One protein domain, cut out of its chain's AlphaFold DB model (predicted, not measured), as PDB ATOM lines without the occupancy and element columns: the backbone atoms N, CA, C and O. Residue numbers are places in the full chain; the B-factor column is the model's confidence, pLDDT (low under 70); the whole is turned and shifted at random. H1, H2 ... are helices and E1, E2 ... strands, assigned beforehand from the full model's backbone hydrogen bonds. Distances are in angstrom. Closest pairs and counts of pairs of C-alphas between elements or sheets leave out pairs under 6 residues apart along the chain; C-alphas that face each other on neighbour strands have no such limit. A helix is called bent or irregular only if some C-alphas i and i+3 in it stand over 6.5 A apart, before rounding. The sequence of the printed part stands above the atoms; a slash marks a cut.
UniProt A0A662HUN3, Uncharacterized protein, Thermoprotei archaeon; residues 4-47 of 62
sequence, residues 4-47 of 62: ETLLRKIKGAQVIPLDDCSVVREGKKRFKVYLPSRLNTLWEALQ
ATOM      1  N   GLU A   4     -23.456   5.265 -38.823       74.25
ATOM      2  CA  GLU A   4     -24.703   5.212 -39.605       74.25
ATOM      3  C   GLU A   4     -25.495   3.920 -39.404       74.25
ATOM      4  O   GLU A   4     -26.727   3.936 -39.367       74.25
ATOM      5  N   THR A   5     -24.805   2.789 -39.241       73.88
ATOM      6  CA  THR A   5     -25.469   1.496 -39.021       73.88
ATOM      7  C   THR A   5     -26.148   1.461 -37.650       73.88
ATOM      8  O   THR A   5     -27.254   0.938 -37.512       73.88
ATOM      9  N   LEU A   6     -25.514   2.066 -36.643       69.88
ATOM     10  CA  LEU A   6     -26.083   2.251 -35.307       69.88
ATOM     11  C   LEU A   6     -27.310   3.167 -35.346       69.88
ATOM     12  O   LEU A   6     -28.361   2.803 -34.823       69.88
ATOM     13  N   LEU A   7     -27.209   4.307 -36.032       67.69
ATOM     14  CA  LEU A   7     -28.307   5.267 -36.166       67.69
ATOM     15  C   LEU A   7     -29.540   4.664 -36.851       67.69
ATOM     16  O   LEU A   7     -30.663   4.915 -36.416       67.69
ATOM     17  N   ARG A   8     -29.353   3.827 -37.879       73.19
ATOM     18  CA  ARG A   8     -30.464   3.108 -38.525       73.19
ATOM     19  C   ARG A   8     -31.166   2.135 -37.579       73.19
ATOM     20  O   ARG A   8     -32.390   2.069 -37.603       73.19
ATOM     21  N   LYS A   9     -30.418   1.412 -36.739       67.62
ATOM     22  CA  LYS A   9     -31.003   0.505 -35.737       67.62
ATOM     23  C   LYS A   9     -31.733   1.266 -34.630       67.62
ATOM     24  O   LYS A   9     -32.804   0.842 -34.216       67.62
ATOM     25  N   ILE A  10     -31.193   2.407 -34.199       69.12
ATOM     26  CA  ILE A  10     -31.813   3.262 -33.179       69.12
ATOM     27  C   ILE A  10     -33.094   3.925 -33.708       69.12
ATOM     28  O   ILE A  10     -34.055   4.045 -32.959       69.12
ATOM     29  N   LYS A  11     -33.160   4.295 -34.997       69.44
ATOM     30  CA  LYS A  11     -34.348   4.932 -35.602       69.44
ATOM     31  C   LYS A  11     -35.642   4.113 -35.488       69.44
ATOM     32  O   LYS A  11     -36.712   4.708 -35.516       69.44
ATOM     33  N   GLY A  12     -35.552   2.787 -35.389       69.94
ATOM     34  CA  GLY A  12     -36.703   1.900 -35.173       69.94
ATOM     35  C   GLY A  12     -36.842   1.394 -33.735       69.94
ATOM     36  O   GLY A  12     -37.750   0.617 -33.454       69.94
ATOM     37  N   ALA A  13     -35.936   1.787 -32.837       71.06
ATOM     38  CA  ALA A  13     -35.904   1.316 -31.462       71.06
ATOM     39  C   ALA A  13     -36.537   2.341 -30.516       71.06
ATOM     40  O   ALA A  13     -36.378   3.550 -30.673       71.06
ATOM     41  N   GLN A  14     -37.209   1.846 -29.478       72.19
ATOM     42  CA  GLN A  14     -37.620   2.688 -28.363       72.19
ATOM     43  C   GLN A  14     -36.368   3.132 -27.592       72.19
ATOM     44  O   GLN A  14     -35.651   2.307 -27.027       72.19
ATOM     45  N   VAL A  15     -36.090   4.438 -27.583       75.75
ATOM     46  CA  VAL A  15     -34.972   5.022 -26.831       75.75
ATOM     47  C   VAL A  15     -35.462   5.399 -25.440       75.75
ATOM     48  O   VAL A  15     -36.383   6.201 -25.303       75.75
ATOM     49  N   ILE A  16     -34.841   4.826 -24.409       78.00
ATOM     50  CA  ILE A  16     -35.205   5.063 -23.010       78.00
ATOM     51  C   ILE A  16     -34.003   5.691 -22.295       78.00
ATOM     52  O   ILE A  16     -32.978   5.020 -22.150       78.00
ATOM     53  N   PRO A  17     -34.088   6.960 -21.856       76.62
ATOM     54  CA  PRO A  17     -33.032   7.571 -21.064       76.62
ATOM     55  C   PRO A  17     -32.967   6.917 -19.678       76.62
ATOM     56  O   PRO A  17     -33.974   6.773 -18.975       76.62
ATOM     57  N   LEU A  18     -31.762   6.487 -19.299       76.50
ATOM     58  CA  LEU A  18     -31.510   5.797 -18.034       76.50
ATOM     59  C   LEU A  18     -31.081   6.742 -16.900       76.50
ATOM     60  O   LEU A  18     -30.929   6.248 -15.792       76.50
ATOM     61  N   ASP A  19     -30.929   8.048 -17.171       74.75
ATOM     62  CA  ASP A  19     -30.462   9.121 -16.267       74.75
ATOM     63  C   ASP A  19     -29.372   8.648 -15.286       74.75
ATOM     64  O   ASP A  19     -28.194   8.613 -15.645       74.75
ATOM     65  N   ASP A  20     -29.779   8.200 -14.096       71.12
ATOM     66  CA  ASP A  20     -28.938   7.587 -13.070       71.12
ATOM     67  C   ASP A  20     -28.824   6.070 -13.269       71.12
ATOM     68  O   ASP A  20     -29.463   5.256 -12.593       71.12
ATOM     69  N   CYS A  21     -27.982   5.671 -14.219       73.88
ATOM     70  CA  CYS A  21     -27.657   4.270 -14.462       73.88
ATOM     71  C   CYS A  21     -26.198   3.991 -14.101       73.88
ATOM     72  O   CYS A  21     -25.291   4.740 -14.465       73.88
ATOM     73  N   SER A  22     -25.961   2.863 -13.436       78.94
ATOM     74  CA  SER A  22     -24.614   2.345 -13.200       78.94
ATOM     75  C   SER A  22     -24.385   1.104 -14.051       78.94
ATOM     76  O   SER A  22     -25.171   0.154 -14.018       78.94
ATOM     77  N   VAL A  23     -23.277   1.096 -14.789       83.62
ATOM     78  CA  VAL A  23     -22.783  -0.092 -15.488       83.62
ATOM     79  C   VAL A  23     -21.568  -0.600 -14.728       83.62
ATOM     80  O   VAL A  23     -20.532   0.059 -14.681       83.62
ATOM     81  N   VAL A  24     -21.689  -1.782 -14.131       87.06
ATOM     82  CA  VAL A  24     -20.618  -2.405 -13.351       87.06
ATOM     83  C   VAL A  24     -20.094  -3.612 -14.111       87.06
ATOM     84  O   VAL A  24     -20.861  -4.438 -14.603       87.06
ATOM     85  N   ARG A  25     -18.773  -3.736 -14.226       88.31
ATOM     86  CA  ARG A  25     -18.161  -4.929 -14.814       88.31
ATOM     87  C   ARG A  25     -18.304  -6.106 -13.845       88.31
ATOM     88  O   ARG A  25     -17.912  -6.005 -12.688       88.31
ATOM     89  N   GLU A  26     -18.808  -7.231 -14.336       91.56
ATOM     90  CA  GLU A  26     -18.939  -8.476 -13.580       91.56
ATOM     91  C   GLU A  26     -17.985  -9.527 -14.176       91.56
ATOM     92  O   GLU A  26     -18.234 -10.151 -15.210       91.56
ATOM     93  N   GLY A  27     -16.813  -9.685 -13.560       90.25
ATOM     94  CA  GLY A  27     -15.767 -10.582 -14.057       90.25
ATOM     95  C   GLY A  27     -15.121 -10.121 -15.375       90.25
ATOM     96  O   GLY A  27     -14.987  -8.931 -15.656       90.25
ATOM     97  N   LYS A  28     -14.650 -11.074 -16.193       87.94
ATOM     98  CA  LYS A  28     -13.811 -10.762 -17.371       87.94
ATOM     99  C   LYS A  28     -14.592 -10.289 -18.603       87.94
ATOM    100  O   LYS A  28     -14.038  -9.536 -19.399       87.94
ATOM    101  N   LYS A  29     -15.833 -10.756 -18.794       89.81
ATOM    102  CA  LYS A  29     -16.602 -10.573 -20.047       89.81
ATOM    103  C   LYS A  29     -18.085 -10.250 -19.840       89.81
ATOM    104  O   LYS A  29     -18.840 -10.287 -20.807       89.81
ATOM    105  N   ARG A  30     -18.524  -9.983 -18.607       87.88
ATOM    106  CA  ARG A  30     -19.915  -9.620 -18.326       87.88
ATOM    107  C   ARG A  30     -19.984  -8.223 -17.734       87.88
ATOM    108  O   ARG A  30     -19.035  -7.735 -17.121       87.88
ATOM    109  N   PHE A  31     -21.121  -7.592 -17.959       86.69
ATOM    110  CA  PHE A  31     -21.469  -6.303 -17.397       86.69
ATOM    111  C   PHE A  31     -22.858  -6.430 -16.794       86.69
ATOM    112  O   PHE A  31     -23.739  -7.053 -17.388       86.69
ATOM    113  N   LYS A  32     -23.033  -5.830 -15.625       88.31
ATOM    114  CA  LYS A  32     -24.310  -5.669 -14.956       88.31
ATOM    115  C   LYS A  32     -24.752  -4.225 -15.139       88.31
ATOM    116  O   LYS A  32     -24.009  -3.303 -14.808       88.31
ATOM    117  N   VAL A  33     -25.939  -4.043 -15.699       84.75
ATOM    118  CA  VAL A  33     -26.553  -2.729 -15.902       84.75
ATOM    119  C   VAL A  33     -27.660  -2.590 -14.874       84.75
ATOM    120  O   VAL A  33     -28.574  -3.411 -14.845       84.75
ATOM    121  N   TYR A  34     -27.565  -1.575 -14.022       85.31
ATOM    122  CA  TYR A  34     -28.626  -1.255 -13.076       85.31
ATOM    123  C   TYR A  34     -29.636  -0.335 -13.756       85.31
ATOM    124  O   TYR A  34     -29.300   0.780 -14.156       85.31
ATOM    125  N   LEU A  35     -30.863  -0.832 -13.910       85.25
ATOM    126  CA  LEU A  35     -31.979  -0.041 -14.411       85.25
ATOM    127  C   LEU A  35     -32.615   0.744 -13.254       85.25
ATOM    128  O   LEU A  35     -32.799   0.177 -12.174       85.25
ATOM    129  N   PRO A  36     -32.996   2.014 -13.469       86.94
ATOM    130  CA  PRO A  36     -33.829   2.754 -12.529       86.94
ATOM    131  C   PRO A  36     -35.121   1.997 -12.192       86.94
ATOM    132  O   PRO A  36     -35.725   1.378 -13.069       86.94
ATOM    133  N   SER A  37     -35.601   2.106 -10.950       88.06
ATOM    134  CA  SER A  37     -36.813   1.410 -10.476       88.06
ATOM    135  C   SER A  37     -38.066   1.726 -11.301       88.06
ATOM    136  O   SER A  37     -38.911   0.856 -11.497       88.06
ATOM    137  N   ARG A  38     -38.160   2.934 -11.875       87.94
ATOM    138  CA  ARG A  38     -39.230   3.330 -12.814       87.94
ATOM    139  C   ARG A  38     -39.315   2.447 -14.068       87.94
ATOM    140  O   ARG A  38     -40.330   2.457 -14.751       87.94
ATOM    141  N   LEU A  39     -38.255   1.699 -14.385       88.44
ATOM    142  CA  LEU A  39     -38.197   0.763 -15.507       88.44
ATOM    143  C   LEU A  39     -38.456  -0.691 -15.080       88.44
ATOM    144  O   LEU A  39     -38.186  -1.602 -15.860       88.44
ATOM    145  N   ASN A  40     -38.990  -0.942 -13.880       89.56
ATOM    146  CA  ASN A  40     -39.252  -2.309 -13.423       89.56
ATOM    147  C   ASN A  40     -40.225  -3.063 -14.349       89.56
ATOM    148  O   ASN A  40     -39.982  -4.215 -14.680       89.56
ATOM    149  N   THR A  41     -41.256  -2.396 -14.876       90.75
ATOM    150  CA  THR A  41     -42.171  -2.994 -15.867       90.75
ATOM    151  C   THR A  41     -41.445  -3.425 -17.145       90.75
ATOM    152  O   THR A  41     -41.744  -4.471 -17.715       90.75
ATOM    153  N   LEU A  42     -40.452  -2.643 -17.592       87.31
ATOM    154  CA  LEU A  42     -39.607  -3.024 -18.724       87.31
ATOM    155  C   LEU A  42     -38.765  -4.253 -18.370       87.31
ATOM    156  O   LEU A  42     -38.687  -5.187 -19.161       87.31
ATOM    157  N   TRP A  43     -38.155  -4.271 -17.184       87.81
ATOM    158  CA  TRP A  43     -37.403  -5.430 -16.709       87.81
ATOM    159  C   TRP A  43     -38.271  -6.694 -16.658       87.81
ATOM    160  O   TRP A  43     -37.874  -7.720 -17.206       87.81
ATOM    161  N   GLU A  44     -39.474  -6.616 -16.090       93.12
ATOM    162  CA  GLU A  44     -40.425  -7.731 -16.007       93.12
ATOM    163  C   GLU A  44     -40.819  -8.273 -17.385       93.12
ATOM    164  O   GLU A  44     -40.942  -9.486 -17.559       93.12
ATOM    165  N   ALA A  45     -40.960  -7.398 -18.383       89.50
ATOM    166  CA  ALA A  45     -41.265  -7.799 -19.755       89.50
ATOM    167  C   ALA A  45     -40.089  -8.501 -20.465       89.50
ATOM    168  O   ALA A  45     -40.298  -9.279 -21.402       89.50
ATOM    169  N   LEU A  46     -38.853  -8.211 -20.047       87.69
ATOM    170  CA  LEU A  46     -37.628  -8.680 -20.699       87.69
ATOM    171  C   LEU A  46     -36.959  -9.856 -19.976       87.69
ATOM    172  O   LEU A  46     -36.253 -10.635 -20.621       87.69
ATOM    173  N   GLN A  47     -37.151  -9.999 -18.664       89.31
ATOM    174  CA  GLN A  47     -36.496 -11.044 -17.880       89.31
ATOM    175  C   GLN A  47     -36.832 -12.446 -18.414       89.31
ATOM    176  O   GLN A  47     -37.937 -12.723 -18.878       89.31
TER     177      GLN A  47
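What this domain is: This is residues 4 to 47 of the 62 residues of an uncharacterized protein of Thermoprotei archaeon (UniProt A0A662HUN3). A helix, H1, sticks out with the residues after it, 4 to 15 in all, from a loose body made of a two-stranded hairpin, E1 and E2, and a second helix, H2. H2 follows the end of E2 and folds back, so that hairpin and helix open out as a V. The printed part has 44 residues, with two named helices and two named strands in the order H1, E1, E2, H2; the sheet is E1 - E2, antiparallel, and the class is mixed, helices and strands. The whole is loose, with a radius of gyration of the C-alphas of 12.9 A and spans of 31 by 28 by 21 A.

How they stand to each other: Start at residues 4 to 11, which are H1; residues 4 to 15 stand free. Go on to E1, residues 22 to 26, and E2, residues 30 to 34: they form a hairpin, antiparallel at 153 degrees between their directions. Look at C-alphas 25 and 31, which face each other at 4.4 A. Within hydrogen-bond range you find N 24 and O 32 at 2.9 A, and N 32 and O 24 at 2.8 A. H1 is apart from E2. Last comes H2, residues 37 to 46, which is apart from H1 and from E1. In H1 every O i to N i+4 pair is within hydrogen-bond range; in H2, 4 of 6 are.

Where its parts are: Find C-alpha 4 at (-24.703, 5.212, -39.605); from there H1 runs 10.4 A to C-alpha 11. E1 begins at C-alpha 22, at (-24.614, 2.345, -13.200), and is 12.2 A long; E2, from C-alpha 30 to C-alpha 34, is 13.2 A. H2 runs 14.4 A from C-alpha 37 to C-alpha 46, at (-37.628, -8.680, -20.699). It is irregular: C-alphas 38 and 41 are 7.6 A apart.

The domain as a whole: The two C-alphas farthest apart are those of Lys 11 and Gly 27, at 32.4 A. The printed part has no cut. The links E1 to E2 and E2 to H2 are tight, and H1 to E1 is short, with 10 residues. Mean pLDDT of the printed part is 81.5; look for values under 70 at residues 6 to 7 and 9 to 12.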